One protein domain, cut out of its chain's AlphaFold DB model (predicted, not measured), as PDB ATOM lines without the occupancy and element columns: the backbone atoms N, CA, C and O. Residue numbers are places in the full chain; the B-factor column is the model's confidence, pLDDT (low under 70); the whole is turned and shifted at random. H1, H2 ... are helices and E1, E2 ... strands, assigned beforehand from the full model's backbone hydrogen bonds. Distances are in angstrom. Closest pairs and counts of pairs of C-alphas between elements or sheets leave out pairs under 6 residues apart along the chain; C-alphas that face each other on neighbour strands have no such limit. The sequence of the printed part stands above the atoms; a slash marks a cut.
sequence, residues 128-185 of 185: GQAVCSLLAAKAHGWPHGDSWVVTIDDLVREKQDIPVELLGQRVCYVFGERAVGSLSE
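Overview. This is residues 128 to 185 of the 185 residues of the protein "DnaB domain-containing protein" of Pseudomonas nitritireducens (UniProt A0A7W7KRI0). Picture a small antiparallel sheet of three strands with two short helices, H1 and H3, over one of its faces, while the short helix H2 and the long loop after it form a separate end to the domain. H2 is away from the sheet, and residues 157 to 169 lead back from it to the inner strand E3. The printed part has 58 residues, with three named strands and three named helices in the order E1, H1, E2, H2, E3, H3; the sheet runs E1, E3, E2, and the class is mixed, helices and strands. The whole is compact, with a radius of gyration of the C-alphas of 10.7 A, and spans 28 by 19 by 18 A, only just elongated.

Along the chain. Find C-alpha 129 at (171.429, 177.956, 167.274); there E1 begins, residues 129 to 133, 13.3 A long. H1, residues 134 to 140, follows directly and covers 10.0 A. Next come E2, residues 144 to 149, 14.6 A, and H2, residues 152 to 156, 6.4 A, which ends at C-alpha 156 at (166.262, 186.403, 182.985). Look on to E3, residues 170 to 175, 16.7 A, and to H3, residues 177 to 184, 10.4 A, ending at C-alpha 184 at (175.416, 187.746, 164.903).

Arrangement. Start at the sheet, where E1 and E3 are antiparallel at 148 degrees; look for N 174 and O 130, 2.9 A apart, within hydrogen-bond range. On the other side of E3, E2 is antiparallel to it at 157 degrees, with N 171 and O 148 at 2.8 A. E1, H1 and E2 form a split strand-helix-strand unit, two strands running the same way with E3 between them, and its crossover is right-handed. H1 is on the sheet at a height of 8.2 A, only just over E1 alone, with 4 of its 7 C-alphas falling on E1 and 2 on E3; its closest C-alphas to E3 are those of Leu 134 and Val 171, 4.6 A apart. H3 is on the same face, at a height of 8.4 A over E1, making two layers, helices on one face of a sheet; its closest C-alphas to E1 are those of Val 180 and Ala 130, 5.6 A apart. H2 is not on the sheet and is apart from E1, H1 and H3. In H1, H2 and H3 every O i to N i+4 pair is within hydrogen-bond range.

Size, cuts and confidence. The two C-alphas farthest apart are those of Gly 141 and Val 156, at 28.9 A. The printed part has no cut and ends at residue 185, the chain's last. The link from H2 to E3, 13 residues, is long; the others are tight. The model's mean pLDDT over the printed part is 85.1, and you will find values under 70 at residue 128, residues 158 to 160 and residues 184 to 185.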
ATOM      1  N   GLY A 128     175.167 175.520 166.250       68.12
ATOM      2  CA  GLY A 128     174.799 176.874 165.836       68.12
ATOM      3  C   GLY A 128     173.288 177.060 165.938       68.12
ATOM      4  O   GLY A 128     172.562 176.760 164.993       68.12
ATOM      5  N   GLN A 129     172.818 177.538 167.090       81.19
ATOM      6  CA  GLN A 129     171.429 177.956 167.274       81.19
ATOM      7  C   GLN A 129     171.408 179.438 167.633       81.19
ATOM      8  O   GLN A 129     172.180 179.879 168.484       81.19
ATOM      9  N   ALA A 130     170.507 180.180 167.008       87.56
ATOM     10  CA  ALA A 130     170.218 181.561 167.361       87.56
ATOM     11  C   ALA A 130     168.710 181.729 167.531       87.56
ATOM     12  O   ALA A 130     167.921 180.966 166.967       87.56
ATOM     13  N   VAL A 131     168.312 182.708 168.338       90.06
ATOM     14  CA  VAL A 131     166.906 183.079 168.506       90.06
ATOM     15  C   VAL A 131     166.638 184.304 167.649       90.06
ATOM     16  O   VAL A 131     167.361 185.292 167.728       90.06
ATOM     17  N   CYS A 132     165.586 184.252 166.840       91.56
ATOM     18  CA  CYS A 132     165.094 185.413 166.106       91.56
ATOM     19  C   CYS A 132     163.566 185.418 166.069       91.56
ATOM     20  O   CYS A 132     162.910 184.461 166.496       91.56
ATOM     21  N   SER A 133     162.980 186.507 165.570       93.81
ATOM     22  CA  SER A 133     161.532 186.561 165.377       93.81
ATOM     23  C   SER A 133     161.091 185.502 164.361       93.81
ATOM     24  O   SER A 133     161.733 185.290 163.330       93.81
ATOM     25  N   LEU A 134     159.953 184.853 164.624       92.19
ATOM     26  CA  LEU A 134     159.378 183.872 163.698       92.19
ATOM     27  C   LEU A 134     159.110 184.502 162.328       92.19
ATOM     28  O   LEU A 134     159.254 183.850 161.297       92.19
ATOM     29  N   LEU A 135     158.726 185.780 162.323       91.50
ATOM     30  CA  LEU A 135     158.506 186.531 161.096       91.50
ATOM     31  C   LEU A 135     159.791 186.628 160.263       91.50
ATOM     32  O   LEU A 135     159.736 186.367 159.066       91.50
ATOM     33  N   ALA A 136     160.934 186.940 160.882       91.06
ATOM     34  CA  ALA A 136     162.217 186.988 160.186       91.06
ATOM     35  C   ALA A 136     162.623 185.603 159.667       91.06
ATOM     36  O   ALA A 136     162.948 185.463 158.490       91.06
ATOM     37  N   ALA A 137     162.520 184.565 160.504       91.25
ATOM     38  CA  ALA A 137     162.832 183.198 160.092       91.25
ATOM     39  C   ALA A 137     162.025 182.770 158.855       91.25
ATOM     40  O   ALA A 137     162.597 182.264 157.890       91.25
ATOM     41  N   LYS A 138     160.717 183.051 158.841       90.19
ATOM     42  CA  LYS A 138     159.850 182.787 157.688       90.19
ATOM     43  C   LYS A 138     160.195 183.653 156.478       90.19
ATOM     44  O   LYS A 138     160.236 183.135 155.370       90.19
ATOM     45  N   ALA A 139     160.467 184.942 156.673       87.75
ATOM     46  CA  ALA A 139     160.787 185.860 155.580       87.75
ATOM     47  C   ALA A 139     162.068 185.465 154.825       87.75
ATOM     48  O   ALA A 139     162.148 185.661 153.609       87.75
ATOM     49  N   HIS A 140     163.041 184.898 155.544       88.00
ATOM     50  CA  HIS A 140     164.325 184.464 154.998       88.00
ATOM     51  C   HIS A 140     164.392 182.967 154.654       88.00
ATOM     52  O   HIS A 140     165.394 182.530 154.083       88.00
ATOM     53  N   GLY A 141     163.361 182.184 154.984       86.56
ATOM     54  CA  GLY A 141     163.346 180.735 154.764       86.56
ATOM     55  C   GLY A 141     164.372 179.993 155.620       86.56
ATOM     56  O   GLY A 141     164.942 178.994 155.186       86.56
ATOM     57  N   TRP A 142     164.672 180.505 156.813       89.12
ATOM     58  CA  TRP A 142     165.612 179.846 157.712       89.12
ATOM     59  C   TRP A 142     164.968 178.602 158.330       89.12
ATOM     60  O   TRP A 142     163.833 178.683 158.810       89.12
ATOM     61  N   PRO A 143     165.674 177.456 158.364       86.62
ATOM     62  CA  PRO A 143     165.158 176.266 159.018       86.62
ATOM     63  C   PRO A 143     165.030 176.563 160.509       86.62
ATOM     64  O   PRO A 143     166.002 176.952 161.162       86.62
ATOM     65  N   HIS A 144     163.823 176.393 161.041       88.12
ATOM     66  CA  HIS A 144     163.520 176.756 162.415       88.12
ATOM     67  C   HIS A 144     162.731 175.677 163.151       88.12
ATOM     68  O   HIS A 144     162.111 174.799 162.554       88.12
ATOM     69  N   GLY A 145     162.805 175.722 164.480       83.88
ATOM     70  CA  GLY A 145     162.069 174.824 165.363       83.88
ATOM     71  C   GLY A 145     160.673 175.341 165.706       83.88
ATOM     72  O   GLY A 145     160.108 176.196 165.016       83.88
ATOM     73  N   ASP A 146     160.148 174.837 166.821       84.50
ATOM     74  CA  ASP A 146     158.902 175.326 167.398       84.50
ATOM     75  C   ASP A 146     159.016 176.807 167.778       84.50
ATOM     76  O   ASP A 146     160.088 177.300 168.145       84.50
ATOM     77  N   SER A 147     157.886 177.510 167.686       91.25
ATOM     78  CA  SER A 147     157.802 178.926 168.042       91.25
ATOM     79  C   SER A 147     157.119 179.136 169.387       91.25
ATOM     80  O   SER A 147     156.144 178.454 169.711       91.25
ATOM     81  N   TRP A 148     157.587 180.123 170.144       94.38
ATOM     82  CA  TRP A 148     156.998 180.541 171.418       94.38
ATOM     83  C   TRP A 148     156.980 182.067 171.524       94.38
ATOM     84  O   TRP A 148     157.581 182.757 170.705       94.38
ATOM     85  N   VAL A 149     156.243 182.608 172.496       94.88
ATOM     86  CA  VAL A 149     156.252 184.049 172.794       94.88
ATOM     87  C   VAL A 149     157.285 184.306 173.880       94.88
ATOM     88  O   VAL A 149     157.218 183.659 174.921       94.88
ATOM     89  N   VAL A 150     158.214 185.237 173.647       93.38
ATOM     90  CA  VAL A 150     159.242 185.585 174.639       93.38
ATOM     91  C   VAL A 150     158.601 186.267 175.837       93.38
ATOM     92  O   VAL A 150     157.895 187.270 175.695       93.38
ATOM     93  N   THR A 151     158.892 185.749 177.021       92.88
ATOM     94  CA  THR A 151     158.476 186.304 178.307       92.88
ATOM     95  C   THR A 151     159.667 186.893 179.062       92.88
ATOM     96  O   THR A 151     160.824 186.672 178.708       92.88
ATOM     97  N   ILE A 152     159.394 187.645 180.134       89.69
ATOM     98  CA  ILE A 152     160.452 188.168 181.015       89.69
ATOM     99  C   ILE A 152     161.254 187.013 181.636       89.69
ATOM    100  O   ILE A 152     162.474 187.115 181.755       89.69
ATOM    101  N   ASP A 153     160.590 185.902 181.969       89.62
ATOM    102  CA  ASP A 153     161.239 184.718 182.539       89.62
ATOM    103  C   ASP A 153     162.272 184.109 181.582       89.62
ATOM    104  O   ASP A 153     163.293 183.591 182.032       89.62
ATOM    105  N   ASP A 154     162.044 184.209 180.268       87.19
ATOM    106  CA  ASP A 154     162.982 183.726 179.253       87.19
ATOM    107  C   ASP A 154     164.245 184.599 179.177       87.19
ATOM    108  O   ASP A 154     165.339 184.060 179.039       87.19
ATOM    109  N   LEU A 155     164.116 185.924 179.330       84.06
ATOM    110  CA  LEU A 155     165.248 186.868 179.305       84.06
ATOM    111  C   LEU A 155     166.137 186.773 180.549       84.06
ATOM    112  O   LEU A 155     167.349 186.947 180.478       84.06
ATOM    113  N   VAL A 156     165.532 186.524 181.711       84.06
ATOM    114  CA  VAL A 156     166.262 186.403 182.985       84.06
ATOM    115  C   VAL A 156     167.011 185.067 183.069       84.06
ATOM    116  O   VAL A 156     167.916 184.885 183.886       84.06
ATOM    117  N   ARG A 157     166.657 184.102 182.219       81.25
ATOM    118  CA  ARG A 157     167.247 182.771 182.220       81.25
ATOM    119  C   ARG A 157     168.651 182.810 181.608       81.25
ATOM    120  O   ARG A 157     168.804 182.729 180.399       81.25
ATOM    121  N   GLU A 158     169.680 182.784 182.458       58.38
ATOM    122  CA  GLU A 158     171.120 182.869 182.103       58.38
ATOM    123  C   GLU A 158     171.620 181.917 180.992       58.38
ATOM    124  O   GLU A 158     172.731 182.067 180.494       58.38
ATOM    125  N   LYS A 159     170.845 180.896 180.610       64.75
ATOM    126  CA  LYS A 159     171.247 179.891 179.615       64.75
ATOM    127  C   LYS A 159     170.944 180.274 178.164       64.75
ATOM    128  O   LYS A 159     171.292 179.489 177.283       64.75
ATOM    129  N   GLN A 160     170.264 181.389 177.902       66.12
ATOM    130  CA  GLN A 160     169.892 181.797 176.547       66.12
ATOM    131  C   GLN A 160     170.157 183.282 176.343       66.12
ATOM    132  O   GLN A 160     169.635 184.116 177.072       66.12
ATOM    133  N   ASP A 161     170.958 183.593 175.328       75.75
ATOM    134  CA  ASP A 161     171.218 184.965 174.909       75.75
ATOM    135  C   ASP A 161     170.083 185.400 173.969       75.75
ATOM    136  O   ASP A 161     170.133 185.186 172.756       75.75
ATOM    137  N   ILE A 162     168.972 185.852 174.557       85.06
ATOM    138  CA  ILE A 162     167.801 186.340 173.818       85.06
ATOM    139  C   ILE A 162     167.838 187.873 173.837       85.06
ATOM    140  O   ILE A 162     167.777 188.455 174.924       85.06
ATOM    141  N   PRO A 163     167.869 188.535 172.667       86.50
ATOM    142  CA  PRO A 163     167.793 189.990 172.594       86.50
ATOM    143  C   PRO A 163     166.514 190.522 173.258       86.50
ATOM    144  O   PRO A 163     165.411 190.022 173.010       86.50
ATOM    145  N   VAL A 164     166.651 191.552 174.098       88.44
ATOM    146  CA  VAL A 164     165.537 192.140 174.869       88.44
ATOM    147  C   VAL A 164     164.459 192.722 173.946       88.44
ATOM    148  O   VAL A 164     163.280 192.744 174.297       88.44
ATOM    149  N   GLU A 165     164.834 193.130 172.735       91.19
ATOM    150  CA  GLU A 165     163.949 193.654 171.692       91.19
ATOM    151  C   GLU A 165     162.890 192.631 171.251       91.19
ATOM    152  O   GLU A 165     161.835 193.007 170.734       91.19
ATOM    153  N   LEU A 166     163.149 191.338 171.468       91.69
ATOM    154  CA  LEU A 166     162.234 190.252 171.127       91.69
ATOM    155  C   LEU A 166     161.168 189.994 172.201       91.69
ATOM    156  O   LEU A 166     160.294 189.154 171.982       91.69
ATOM    157  N   LEU A 167     161.192 190.704 173.337       92.81
ATOM    158  CA  LEU A 167     160.204 190.542 174.405       92.81
ATOM    159  C   LEU A 167     158.771 190.725 173.881       92.81
ATOM    160  O   LEU A 167     158.445 191.719 173.234       92.81
ATOM    161  N   GLY A 168     157.896 189.761 174.177       92.69
ATOM    162  CA  GLY A 168     156.503 189.758 173.724       92.69
ATOM    163  C   GLY A 168     156.309 189.388 172.248       92.69
ATOM    164  O   GLY A 168     155.169 189.233 171.810       92.69
ATOM    165  N   GLN A 169     157.386 189.198 171.481       94.69
ATOM    166  CA  GLN A 169     157.308 188.715 170.107       94.69
ATOM    167  C   GLN A 169     157.260 187.187 170.063       94.69
ATOM    168  O   GLN A 169     157.751 186.493 170.956       94.69
ATOM    169  N   ARG A 170     156.683 186.646 168.984       95.44
ATOM    170  CA  ARG A 170     156.793 185.219 168.673       95.44
ATOM    171  C   ARG A 170     158.155 184.951 168.032       95.44
ATOM    172  O   ARG A 170     158.435 185.485 166.959       95.44
ATOM    173  N   VAL A 171     158.968 184.121 168.668       93.69
ATOM    174  CA  VAL A 171     160.329 183.762 168.247       93.69
ATOM    175  C   VAL A 171     160.445 182.270 167.970       93.69
ATOM    176  O   VAL A 171     159.553 181.494 168.321       93.69
ATOM    177  N   CYS A 172     161.545 181.870 167.347       91.56
ATOM    178  CA  CYS A 172     161.927 180.475 167.164       91.56
ATOM    179  C   CYS A 172     163.454 180.331 167.177       91.56
ATOM    180  O   CYS A 172     164.180 181.296 166.929       91.56
ATOM    181  N   TYR A 173     163.936 179.110 167.414       89.31
ATOM    182  CA  TYR A 173     165.329 178.775 167.121       89.31
ATOM    183  C   TYR A 173     165.510 178.611 165.625       89.31
ATOM    184  O   TYR A 173     164.751 177.858 165.016       89.31
ATOM    185  N   VAL A 174     166.532 179.253 165.074       89.25
ATOM    186  CA  VAL A 174     167.005 179.012 163.710       89.25
ATOM    187  C   VAL A 174     168.313 178.239 163.721       89.25
ATOM    188  O   VAL A 174     169.105 178.347 164.663       89.25
ATOM    189  N   PHE A 175     168.522 177.460 162.663       85.69
ATOM    190  CA  PHE A 175     169.663 176.561 162.529       85.69
ATOM    191  C   PHE A 175     170.482 176.861 161.271       85.69
ATOM    192  O   PHE A 175     169.963 177.357 160.270       85.69
ATOM    193  N   GLY A 176     171.758 176.474 161.308       79.25
ATOM    194  CA  GLY A 176     172.676 176.548 160.171       79.25
ATOM    195  C   GLY A 176     173.561 177.794 160.182       79.25
ATOM    196  O   GLY A 176     173.126 178.889 160.533       79.25
ATOM    197  N   GLU A 177     174.815 177.622 159.756       77.81
ATOM    198  CA  GLU A 177     175.873 178.638 159.869       77.81
ATOM    199  C   GLU A 177     175.485 179.983 159.251       77.81
ATOM    200  O   GLU A 177     175.704 181.026 159.858       77.81
ATOM    201  N   ARG A 178     174.851 179.973 158.072       77.62
ATOM    202  CA  ARG A 178     174.448 181.207 157.382       77.62
ATOM    203  C   ARG A 178     173.344 181.964 158.124       77.62
ATOM    204  O   ARG A 178     173.413 183.181 158.209       77.62
ATOM    205  N   ALA A 179     172.346 181.257 158.657       80.06
ATOM    206  CA  ALA A 179     171.249 181.878 159.401       80.06
ATOM    207  C   ALA A 179     171.739 182.449 160.739       80.06
ATOM    208  O   ALA A 179     171.379 183.559 161.113       80.06
ATOM    209  N   VAL A 180     172.602 181.703 161.434       81.12
ATOM    210  CA  VAL A 180     173.200 182.122 162.709       81.12
ATOM    211  C   VAL A 180     174.172 183.285 162.506       81.12
ATOM    212  O   VAL A 180     174.132 184.249 163.266       81.12
ATOM    213  N   GLY A 181     174.995 183.233 161.455       79.38
ATOM    214  CA  GLY A 181     175.928 184.300 161.093       79.38
ATOM    215  C   GLY A 181     175.215 185.627 160.852       79.38
ATOM    216  O   GLY A 181     175.565 186.617 161.479       79.38
ATOM    217  N   SER A 182     174.144 185.629 160.050       80.75
ATOM    218  CA  SER A 182     173.352 186.838 159.769       80.75
ATOM    219  C   SER A 182     172.639 187.446 160.983       80.75
ATOM    220  O   SER A 182     172.182 188.578 160.896       80.75
ATOM    221  N   LEU A 183     172.496 186.709 162.087       76.19
ATOM    222  CA  LEU A 183     171.934 187.224 163.344       76.19
ATOM    223  C   LEU A 183     173.006 187.710 164.325       76.19
ATOM    224  O   LEU A 183     172.668 188.322 165.333       76.19
ATOM    225  N   SER A 184     174.272 187.384 164.059       67.25
ATOM    226  CA  SER A 184     175.416 187.746 164.903       67.25
ATOM    227  C   SER A 184     176.151 189.002 164.406       67.25
ATOM    228  O   SER A 184     177.043 189.483 165.104       67.25
ATOM    229  N   GLU A 185     175.807 189.491 163.208       57.94
ATOM    230  CA  GLU A 185     176.300 190.730 162.576       57.94
ATOM    231  C   GLU A 185     175.379 191.922 162.867       57.94
ATOM    232  O   GLU A 185     175.924 193.026 163.105       57.94
TER     233      GLU A 185